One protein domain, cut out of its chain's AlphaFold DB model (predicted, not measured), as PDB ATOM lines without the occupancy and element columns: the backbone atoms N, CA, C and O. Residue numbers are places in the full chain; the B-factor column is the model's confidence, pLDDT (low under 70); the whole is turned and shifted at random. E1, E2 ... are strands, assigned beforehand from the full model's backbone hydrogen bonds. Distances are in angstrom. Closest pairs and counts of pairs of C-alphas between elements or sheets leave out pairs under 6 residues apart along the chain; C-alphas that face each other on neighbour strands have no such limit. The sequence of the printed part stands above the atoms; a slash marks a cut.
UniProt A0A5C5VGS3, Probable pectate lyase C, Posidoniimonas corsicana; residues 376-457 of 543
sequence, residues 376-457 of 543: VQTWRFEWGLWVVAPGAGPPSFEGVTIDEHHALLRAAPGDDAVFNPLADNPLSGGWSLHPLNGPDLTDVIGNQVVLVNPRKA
ATOM      1  N   VAL A 376      10.769  32.617  37.119       88.81
ATOM      2  CA  VAL A 376      11.442  33.851  37.520       88.81
ATOM      3  C   VAL A 376      12.653  34.144  36.631       88.81
ATOM      4  O   VAL A 376      13.517  33.293  36.431       88.81
ATOM      5  N   GLN A 377      12.719  35.375  36.134       90.12
ATOM      6  CA  GLN A 377      13.845  35.921  35.387       90.12
ATOM      7  C   GLN A 377      14.683  36.800  36.307       90.12
ATOM      8  O   GLN A 377      14.144  37.565  37.102       90.12
ATOM      9  N   THR A 378      16.007  36.698  36.217       92.94
ATOM     10  CA  THR A 378      16.926  37.548  36.984       92.94
ATOM     11  C   THR A 378      17.880  38.242  36.034       92.94
ATOM     12  O   THR A 378      18.689  37.601  35.368       92.94
ATOM     13  N   TRP A 379      17.799  39.562  36.010       94.62
ATOM     14  CA  TRP A 379      18.651  40.437  35.227       94.62
ATOM     15  C   TRP A 379      19.736  41.018  36.121       94.62
ATOM     16  O   TRP A 379      19.455  41.500  37.221       94.62
ATOM     17  N   ARG A 380      20.985  40.963  35.663       94.19
ATOM     18  CA  ARG A 380      22.130  41.494  36.402       94.19
ATOM     19  C   ARG A 380      22.593  42.792  35.762       94.19
ATOM     20  O   ARG A 380      22.863  42.831  34.570       94.19
ATOM     21  N   PHE A 381      22.746  43.803  36.599       95.31
ATOM     22  CA  PHE A 381      23.268  45.115  36.255       95.31
ATOM     23  C   PHE A 381      24.512  45.410  37.089       95.31
ATOM     24  O   PHE A 381      24.776  44.755  38.101       95.31
ATOM     25  N   GLU A 382      25.259  46.444  36.707       93.56
ATOM     26  CA  GLU A 382      26.375  46.923  37.529       93.56
ATOM     27  C   GLU A 382      25.896  47.370  38.913       93.56
ATOM     28  O   GLU A 382      26.521  47.041  39.919       93.56
ATOM     29  N   TRP A 383      24.744  48.036  38.998       94.50
ATOM     30  CA  TRP A 383      24.177  48.496  40.264       94.50
ATOM     31  C   TRP A 383      23.596  47.366  41.138       94.50
ATOM     32  O   TRP A 383      23.414  47.574  42.340       94.50
ATOM     33  N   GLY A 384      23.294  46.179  40.593       95.44
ATOM     34  CA  GLY A 384      22.615  45.112  41.341       95.44
ATOM     35  C   GLY A 384      21.849  44.096  40.488       95.44
ATOM     36  O   GLY A 384      22.276  43.729  39.395       95.44
ATOM     37  N   LEU A 385      20.736  43.588  41.018       95.88
ATOM     38  CA  LEU A 385      19.869  42.598  40.384       95.88
ATOM     39  C   LEU A 385      18.441  43.123  40.256       95.88
ATOM     40  O   LEU A 385      17.897  43.745  41.170       95.88
ATOM     41  N   TRP A 386      17.805  42.769  39.150       96.31
ATOM     42  CA  TRP A 386      16.376  42.926  38.954       96.31
ATOM     43  C   TRP A 386      15.747  41.559  38.716       96.31
ATOM     44  O   TRP A 386      16.019  40.897  37.717       96.31
ATOM     45  N   VAL A 387      14.930  41.120  39.666       94.62
ATOM     46  CA  VAL A 387      14.279  39.811  39.653       94.62
ATOM     47  C   VAL A 387      12.819  40.016  39.278       94.62
ATOM     48  O   VAL A 387      12.130  40.810  39.911       94.62
ATOM     49  N   VAL A 388      12.327  39.310  38.269       92.38
ATOM     50  CA  VAL A 388      10.953  39.418  37.775       92.38
ATOM     51  C   VAL A 388      10.302  38.042  37.834       92.38
ATOM     52  O   VAL A 388      10.865  37.075  37.331       92.38
ATOM     53  N   ALA A 389       9.103  37.948  38.402       86.69
ATOM     54  CA  ALA A 389       8.271  36.742  38.423       86.69
ATOM     55  C   ALA A 389       6.995  36.947  37.584       86.69
ATOM     56  O   ALA A 389       5.898  37.010  38.142       86.69
ATOM     57  N   PRO A 390       7.102  37.089  36.251       70.50
ATOM     58  CA  PRO A 390       5.946  37.355  35.410       70.50
ATOM     59  C   PRO A 390       5.259  36.017  35.100       70.50
ATOM     60  O   PRO A 390       5.618  35.311  34.162       70.50
ATOM     61  N   GLY A 391       4.299  35.628  35.932       68.25
ATOM     62  CA  GLY A 391       3.517  34.408  35.741       68.25
ATOM     63  C   GLY A 391       2.035  34.702  35.533       68.25
ATOM     64  O   GLY A 391       1.516  35.696  36.026       68.25
ATOM     65  N   ALA A 392       1.325  33.782  34.870       61.72
ATOM     66  CA  ALA A 392      -0.141  33.809  34.768       61.72
ATOM     67  C   ALA A 392      -0.866  33.471  36.091       61.72
ATOM     68  O   ALA A 392      -2.098  33.514  36.148       61.72
ATOM     69  N   GLY A 393      -0.114  33.049  37.113       67.31
ATOM     70  CA  GLY A 393      -0.587  32.748  38.464       67.31
ATOM     71  C   GLY A 393      -0.161  33.825  39.468       67.31
ATOM     72  O   GLY A 393       0.455  34.814  39.076       67.31
ATOM     73  N   PRO A 394      -0.470  33.653  40.766       69.50
ATOM     74  CA  PRO A 394       0.003  34.583  41.782       69.50
ATOM     75  C   PRO A 394       1.539  34.662  41.742       69.50
ATOM     76  O   PRO A 394       2.182  33.610  41.653       69.50
ATOM     77  N   PRO A 395       2.131  35.870  41.801       73.56
ATOM     78  CA  PRO A 395       3.576  36.012  41.840       73.56
ATOM     79  C   PRO A 395       4.169  35.186  42.970       73.56
ATOM     80  O   PRO A 395       3.702  35.245  44.108       73.56
ATOM     81  N   SER A 396       5.223  34.446  42.653       79.50
ATOM     82  CA  SER A 396       5.983  33.685  43.629       79.50
ATOM     83  C   SER A 396       7.456  33.714  43.255       79.50
ATOM     84  O   SER A 396       7.818  33.446  42.108       79.50
ATOM     85  N   PHE A 397       8.297  34.012  44.242       86.06
ATOM     86  CA  PHE A 397       9.745  33.817  44.173       86.06
ATOM     87  C   PHE A 397      10.170  32.550  44.934       86.06
ATOM     88  O   PHE A 397      11.309  32.432  45.383       86.06
ATOM     89  N   GLU A 398       9.252  31.597  45.116       83.88
ATOM     90  CA  GLU A 398       9.565  30.306  45.725       83.88
ATOM     91  C   GLU A 398      10.666  29.586  44.933       83.88
ATOM     92  O   GLU A 398      10.617  29.482  43.708       83.88
ATOM     93  N   GLY A 399      11.684  29.100  45.647       84.25
ATOM     94  CA  GLY A 399      12.848  28.449  45.045       84.25
ATOM     95  C   GLY A 399      13.850  29.401  44.385       84.25
ATOM     96  O   GLY A 399      14.808  28.926  43.778       84.25
ATOM     97  N   VAL A 400      13.660  30.721  44.498       89.06
ATOM     98  CA  VAL A 400      14.638  31.716  44.045       89.06
ATOM     99  C   VAL A 400      15.625  32.002  45.169       89.06
ATOM    100  O   VAL A 400      15.257  32.555  46.207       89.06
ATOM    101  N   THR A 401      16.887  31.672  44.916       91.81
ATOM    102  CA  THR A 401      18.016  31.917  45.816       91.81
ATOM    103  C   THR A 401      18.947  32.951  45.182       91.81
ATOM    104  O   THR A 401      19.303  32.845  44.009       91.81
ATOM    105  N   ILE A 402      19.337  33.958  45.960       93.38
ATOM    106  CA  ILE A 402      20.200  35.059  45.538       93.38
ATOM    107  C   ILE A 402      21.617  34.849  46.071       93.38
ATOM    108  O   ILE A 402      21.886  34.920  47.276       93.38
ATOM    109  N   ASP A 403      22.542  34.635  45.142       90.75
ATOM    110  CA  ASP A 403      23.970  34.633  45.435       90.75
ATOM    111  C   ASP A 403      24.415  36.010  45.939       90.75
ATOM    112  O   ASP A 403      23.926  37.045  45.486       90.75
ATOM    113  N   GLU A 404      25.360  36.025  46.882       89.81
ATOM    114  CA  GLU A 404      25.900  37.264  47.469       89.81
ATOM    115  C   GLU A 404      24.830  38.184  48.099       89.81
ATOM    116  O   GLU A 404      25.038  39.387  48.234       89.81
ATOM    117  N   HIS A 405      23.697  37.628  48.555       93.25
ATOM    118  CA  HIS A 405      22.603  38.385  49.192       93.25
ATOM    119  C   HIS A 405      23.050  39.307  50.340       93.25
ATOM    120  O   HIS A 405      22.433  40.338  50.584       93.25
ATOM    121  N   HIS A 406      24.143  38.967  51.028       94.25
ATOM    122  CA  HIS A 406      24.729  39.757  52.112       94.25
ATOM    123  C   HIS A 406      25.285  41.120  51.657       94.25
ATOM    124  O   HIS A 406      25.549  41.971  52.505       94.25
ATOM    125  N   ALA A 407      25.453  41.332  50.347       94.44
ATOM    126  CA  ALA A 407      25.876  42.587  49.730       94.44
ATOM    127  C   ALA A 407      24.710  43.453  49.224       94.44
ATOM    128  O   ALA A 407      24.949  44.545  48.704       94.44
ATOM    129  N   LEU A 408      23.476  42.944  49.278       95.56
ATOM    130  CA  LEU A 408      22.337  43.505  48.560       95.56
ATOM    131  C   LEU A 408      21.257  44.008  49.516       95.56
ATOM    132  O   LEU A 408      20.937  43.375  50.521       95.56
ATOM    133  N   LEU A 409      20.653  45.130  49.143       94.81
ATOM    134  CA  LEU A 409      19.469  45.687  49.783       94.81
ATOM    135  C   LEU A 409      18.283  45.557  48.836       94.81
ATOM    136  O   LEU A 409      18.383  45.877  47.653       94.81
ATOM    137  N   ARG A 410      17.135  45.133  49.354       94.62
ATOM    138  CA  ARG A 410      15.867  45.195  48.634       94.62
ATOM    139  C   ARG A 410      15.348  46.625  48.644       94.62
ATOM    140  O   ARG A 410      15.095  47.178  49.713       94.62
ATOM    141  N   ALA A 411      15.116  47.177  47.462       94.62
ATOM    142  CA  ALA A 411      14.485  48.474  47.294       94.62
ATOM    143  C   ALA A 411      12.958  48.326  47.223       94.62
ATOM    144  O   ALA A 411      12.434  47.542  46.430       94.62
ATOM    145  N   ALA A 412      12.248  49.082  48.057       92.56
ATOM    146  CA  ALA A 412      10.794  49.171  48.062       92.56
ATOM    147  C   ALA A 412      10.361  50.605  47.692       92.56
ATOM    148  O   ALA A 412      10.818  51.554  48.343       92.56
ATOM    149  N   PRO A 413       9.520  50.773  46.653       92.81
ATOM    150  CA  PRO A 413       9.134  52.086  46.148       92.81
ATOM    151  C   PRO A 413       8.152  52.795  47.090       92.81
ATOM    152  O   PRO A 413       7.249  52.165  47.639       92.81
ATOM    153  N   GLY A 414       8.320  54.106  47.248       91.56
ATOM    154  CA  GLY A 414       7.303  55.040  47.735       91.56
ATOM    155  C   GLY A 414       6.485  55.657  46.591       91.56
ATOM    156  O   GLY A 414       6.569  55.219  45.445       91.56
ATOM    157  N   ASP A 415       5.695  56.688  46.902       84.62
ATOM    158  CA  ASP A 415       4.696  57.253  45.979       84.62
ATOM    159  C   ASP A 415       5.296  57.941  44.738       84.62
ATOM    160  O   ASP A 415       4.702  57.897  43.662       84.62
ATOM    161  N   ASP A 416       6.467  58.567  44.869       89.00
ATOM    162  CA  ASP A 416       7.184  59.274  43.796       89.00
ATOM    163  C   ASP A 416       8.396  58.484  43.270       89.00
ATOM    164  O   ASP A 416       9.266  59.031  42.589       89.00
ATOM    165  N   ALA A 417       8.473  57.195  43.604       93.38
ATOM    166  CA  ALA A 417       9.570  56.328  43.221       93.38
ATOM    167  C   ALA A 417       9.635  56.129  41.703       93.38
ATOM    168  O   ALA A 417       8.706  55.621  41.072       93.38
ATOM    169  N   VAL A 418      10.789  56.442  41.121       93.50
ATOM    170  CA  VAL A 418      11.114  56.160  39.725       93.50
ATOM    171  C   VAL A 418      12.253  55.153  39.682       93.50
ATOM    172  O   VAL A 418      13.329  55.374  40.243       93.50
ATOM    173  N   PHE A 419      12.000  54.039  39.001       95.31
ATOM    174  CA  PHE A 419      12.998  53.024  38.684       95.31
ATOM    175  C   PHE A 419      13.381  53.151  37.210       95.31
ATOM    176  O   PHE A 419      12.490  53.150  36.360       95.31
ATOM    177  N   ASN A 420      14.675  53.257  36.912       95.06
ATOM    178  CA  ASN A 420      15.232  53.244  35.560       95.06
ATOM    179  C   ASN A 420      16.455  52.310  35.528       95.06
ATOM    180  O   ASN A 420      17.552  52.737  35.885       95.06
ATOM    181  N   PRO A 421      16.306  51.041  35.117       95.44
ATOM    182  CA  PRO A 421      17.378  50.052  35.231       95.44
ATOM    183  C   PRO A 421      18.607  50.343  34.358       95.44
ATOM    184  O   PRO A 421      19.680  49.821  34.654       95.44
ATOM    185  N   LEU A 422      18.476  51.157  33.304       94.25
ATOM    186  CA  LEU A 422      19.594  51.522  32.427       94.25
ATOM    187  C   LEU A 422      20.387  52.744  32.917       94.25
ATOM    188  O   LEU A 422      21.414  53.070  32.325       94.25
ATOM    189  N   ALA A 423      19.929  53.431  33.966       91.19
ATOM    190  CA  ALA A 423      20.659  54.547  34.557       91.19
ATOM    191  C   ALA A 423      21.765  54.063  35.511       91.19
ATOM    192  O   ALA A 423      21.614  53.046  36.187       91.19
ATOM    193  N   ASP A 424      22.844  54.847  35.629       83.38
ATOM    194  CA  ASP A 424      23.930  54.588  36.591       83.38
ATOM    195  C   ASP A 424      23.403  54.513  38.032       83.38
ATOM    196  O   ASP A 424      23.792  53.637  38.806       83.38
ATOM    197  N   ASN A 425      22.488  55.425  38.378       88.12
ATOM    198  CA  ASN A 425      21.671  55.328  39.580       88.12
ATOM    199  C   ASN A 425      20.246  54.913  39.177       88.12
ATOM    200  O   ASN A 425      19.490  55.754  38.679       88.12
ATOM    201  N   PRO A 426      19.864  53.645  39.397       93.38
ATOM    202  CA  PRO A 426      18.585  53.130  38.932       93.38
ATOM    203  C   PRO A 426      17.394  53.602  39.769       93.38
ATOM    204  O   PRO A 426      16.256  53.447  39.328       93.38
ATOM    205  N   LEU A 427      17.630  54.143  40.970       94.69
ATOM    206  CA  LEU A 427      16.591  54.547  41.914       94.69
ATOM    207  C   LEU A 427      16.590  56.070  42.085       94.69
ATOM    208  O   LEU A 427      17.587  56.677  42.478       94.69
ATOM    209  N   SER A 428      15.442  56.694  41.842       93.38
ATOM    210  CA  SER A 428      15.204  58.116  42.125       93.38
ATOM    211  C   SER A 428      13.814  58.330  42.727       93.38
ATOM    212  O   SER A 428      12.954  57.458  42.610       93.38
ATOM    213  N   GLY A 429      13.598  59.453  43.416       92.94
ATOM    214  CA  GLY A 429      12.405  59.652  44.250       92.94
ATOM    215  C   GLY A 429      12.501  58.914  45.591       92.94
ATOM    216  O   GLY A 429      13.597  58.565  46.041       92.94
ATOM    217  N   GLY A 430      11.368  58.690  46.250       92.94
ATOM    218  CA  GLY A 430      11.291  58.041  47.554       92.94
ATOM    219  C   GLY A 430      11.430  56.524  47.472       92.94
ATOM    220  O   GLY A 430      10.488  55.830  47.107       92.94
ATOM    221  N   TRP A 431      12.580  55.989  47.882       93.94
ATOM    222  CA  TRP A 431      12.811  54.549  48.043       93.94
ATOM    223  C   TRP A 431      13.169  54.220  49.489       93.94
ATOM    224  O   TRP A 431      13.905  54.963  50.135       93.94
ATOM    225  N   SER A 432      12.689  53.079  49.977       93.25
ATOM    226  CA  SER A 432      13.149  52.487  51.236       93.25
ATOM    227  C   SER A 432      13.990  51.246  50.950       93.25
ATOM    228  O   SER A 432      13.654  50.453  50.068       93.25
ATOM    229  N   LEU A 433      15.093  51.089  51.676       93.00
ATOM    230  CA  LEU A 433      16.034  49.987  51.504       93.00
ATOM    231  C   LEU A 433      15.950  49.052  52.704       93.00
ATOM    232  O   LEU A 433      15.820  49.501  53.837       93.00
ATOM    233  N   HIS A 434      15.992  47.748  52.436       92.06
ATOM    234  CA  HIS A 434      15.829  46.715  53.456       92.06
ATOM    235  C   HIS A 434      16.856  45.601  53.237       92.06
ATOM    236  O   HIS A 434      16.938  45.087  52.116       92.06
ATOM    237  N   PRO A 435      17.606  45.167  54.261       91.81
ATOM    238  CA  PRO A 435      18.450  43.983  54.162       91.81
ATOM    239  C   PRO A 435      17.631  42.733  53.845       91.81
ATOM    240  O   PRO A 435      16.462  42.613  54.222       91.81
ATOM    241  N   LEU A 436      18.260  41.774  53.174       90.44
ATOM    242  CA  LEU A 436      17.679  40.449  52.993       90.44
ATOM    243  C   LEU A 436      17.890  39.608  54.264       90.44
ATOM    244  O   LEU A 436      18.993  39.551  54.802       90.44
ATOM    245  N   ASN A 437      16.842  38.913  54.719       81.62
ATOM    246  CA  ASN A 437      16.885  38.035  55.906       81.62
ATOM    247  C   ASN A 437      17.596  36.689  55.652       81.62
ATOM    248  O   ASN A 437      17.698  35.852  56.548       81.62
ATOM    249  N   GLY A 438      18.057  36.470  54.424       87.88
ATOM    250  CA  GLY A 438      18.680  35.251  53.936       87.88
ATOM    251  C   GLY A 438      18.796  35.294  52.410       87.88
ATOM    252  O   GLY A 438      18.455  36.310  51.799       87.88
ATOM    253  N   PRO A 439      19.282  34.215  51.781       89.00
ATOM    254  CA  PRO A 439      19.441  34.170  50.332       89.00
ATOM    255  C   PRO A 439      18.114  33.985  49.585       89.00
ATOM    256  O   PRO A 439      18.043  34.304  48.402       89.00
ATOM    257  N   ASP A 440      17.074  33.473  50.241       89.69
ATOM    258  CA  ASP A 440      15.819  33.108  49.586       89.69
ATOM    259  C   ASP A 440      14.821  34.272  49.567       89.69
ATOM    260  O   ASP A 440      14.659  34.996  50.552       89.69
ATOM    261  N   LEU A 441      14.110  34.436  48.449       86.62
ATOM    262  CA  LEU A 441      13.099  35.489  48.274       86.62
ATOM    263  C   LEU A 441      11.670  35.039  48.624       86.62
ATOM    264  O   LEU A 441      10.707  35.691  48.226       86.62
ATOM    265  N   THR A 442      11.507  33.950  49.379       80.06
ATOM    266  CA  THR A 442      10.196  33.334  49.671       80.06
ATOM    267  C   THR A 442       9.198  34.272  50.350       80.06
ATOM    268  O   THR A 442       7.996  34.123  50.154       80.06
ATOM    269  N   ASP A 443       9.685  35.245  51.122       75.00
ATOM    270  CA  ASP A 443       8.845  36.198  51.858       75.00
ATOM    271  C   ASP A 443       8.516  37.461  51.045       75.00
ATOM    272  O   ASP A 443       7.839  38.371  51.534       75.00
ATOM    273  N   VAL A 444       9.023  37.568  49.812       78.19
ATOM    274  CA  VAL A 444       8.788  38.731  48.957       78.19
ATOM    275  C   VAL A 444       7.519  38.522  48.144       78.19
ATOM    276  O   VAL A 444       7.390  37.569  47.382       78.19
ATOM    277  N   ILE A 445       6.575  39.448  48.296       73.94
ATOM    278  CA  ILE A 445       5.311  39.457  47.561       73.94
ATOM    279  C   ILE A 445       5.399  40.529  46.476       73.94
ATOM    280  O   ILE A 445       5.705  41.684  46.771       73.94
ATOM    281  N   GLY A 446       5.105  40.163  45.231       77.94
ATOM    282  CA  GLY A 446       5.064  41.090  44.098       77.94
ATOM    283  C   GLY A 446       5.588  40.458  42.812       77.94
ATOM    284  O   GLY A 446       6.176  39.388  42.838       77.94
ATOM    285  N   ASN A 447       5.384  41.121  41.675       82.19
ATOM    286  CA  ASN A 447       5.817  40.605  40.367       82.19
ATOM    287  C   ASN A 447       7.281  40.939  40.038       82.19
ATOM    288  O   ASN A 447       7.838  40.392  39.088       82.19
ATOM    289  N   GLN A 448       7.921  41.810  40.819       91.69
ATOM    290  CA  GLN A 448       9.333  42.145  40.664       91.69
ATOM    291  C   GLN A 448       9.987  42.520  42.000       91.69
ATOM    292  O   GLN A 448       9.324  43.015  42.911       91.69
ATOM    293  N   VAL A 449      11.301  42.315  42.083       93.50
ATOM    294  CA  VAL A 449      12.173  42.703  43.194       93.50
ATOM    295  C   VAL A 449      13.394  43.410  42.628       93.50
ATOM    296  O   VAL A 449      14.072  42.885  41.744       93.50
ATOM    297  N   VAL A 450      13.700  44.590  43.159       95.50
ATOM    298  CA  VAL A 450      14.933  45.317  42.844       95.50
ATOM    299  C   VAL A 450      15.889  45.152  44.019       95.50
ATOM    300  O   VAL A 450      15.573  45.539  45.145       95.50
ATOM    301  N   LEU A 451      17.042  44.539  43.765       95.88
ATOM    302  CA  LEU A 451      18.087  44.296  44.752       95.88
ATOM    303  C   LEU A 451      19.314  45.119  44.374       95.88
ATOM    304  O   LEU A 451      19.975  44.833  43.380       95.88
ATOM    305  N   VAL A 452      19.630  46.143  45.150       95.88
ATOM    306  CA  VAL A 452      20.745  47.046  44.864       95.88
ATOM    307  C   VAL A 452      21.967  46.667  45.681       95.88
ATOM    308  O   VAL A 452      21.868  46.393  46.876       95.88
ATOM    309  N   ASN A 453      23.138  46.694  45.054       94.25
ATOM    310  CA  ASN A 453      24.389  46.781  45.790       94.25
ATOM    311  C   ASN A 453      24.621  48.270  46.095       94.25
ATOM    312  O   ASN A 453      24.944  49.022  45.171       94.25
ATOM    313  N   PRO A 454      24.484  48.732  47.351       91.44
ATOM    314  CA  PRO A 454      24.531  50.161  47.657       91.44
ATOM    315  C   PRO A 454      25.873  50.810  47.292       91.44
ATOM    316  O   PRO A 454      25.910  51.988  46.949       91.44
ATOM    317  N   ARG A 455      26.972  50.042  47.296       88.88
ATOM    318  CA  ARG A 455      28.308  50.530  46.920       88.88
ATOM    319  C   ARG A 455      28.412  50.813  45.424       88.88
ATOM    320  O   ARG A 455      29.096  51.750  45.031       88.88
ATOM    321  N   LYS A 456      27.743  50.004  44.598       90.62
ATOM    322  CA  LYS A 456      27.745  50.150  43.136       90.62
ATOM    323  C   LYS A 456      26.646  51.080  42.632       90.62
ATOM    324  O   LYS A 456      26.861  51.794  41.665       90.62
ATOM    325  N   ALA A 457      25.506  51.116  43.317       88.88
ATOM    326  CA  ALA A 457      24.371  51.981  42.998       88.88
ATOM    327  C   ALA A 457      24.554  53.444  43.459       88.88
ATOM    328  O   ALA A 457      23.621  54.236  43.375       88.88
TER     329      ALA A 457
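This is residues 376 to 457 of the 543 residues of the protein "Probable pectate lyase C" of Posidoniimonas corsicana (UniProt A0A5C5VGS3). With little regular structure, the domain is one strongly twisted sheet of five short strands, E5 in its middle, with three long loops round it. The 82 printed residues have no named helix; E1 to E5, all strand by class, hold 25. The order is E1, E2, E5, E3, E4, all antiparallel. It is compact, radius of gyration of the C-alphas 12.1 A, spanning 30 by 26 by 20 A.

From first to last C-alpha, E1, residues 377 to 381, measures 13.2 A from (13.845, 35.921, 35.387); E2, 384 to 388, 13.5 A; E3, 409 to 413, 12.7 A; E4, 431 to 435, 13.4 A; E5, 448 to 452, 13.1 A, to (20.745, 47.046, 44.864).

Hairpin E1 and E2 has N 379 and O 386 at 2.8 A, within hydrogen-bond range, as are N 385 and O 451 of E2 and E5, 2.8 A; N 411 and O 450 of E3 and E5, 2.9 A; and N 410 and O 434 of hairpin E3 and E4, 2.8 A. Edge strands E1 and E4 are apart.

C-alphas 392 and 455 are farthest apart, 35.2 A. The printed part has no cut. Links E2 to E3, E3 to E4 and E4 to E5 are long. Residues 391 to 394 have pLDDT under 70.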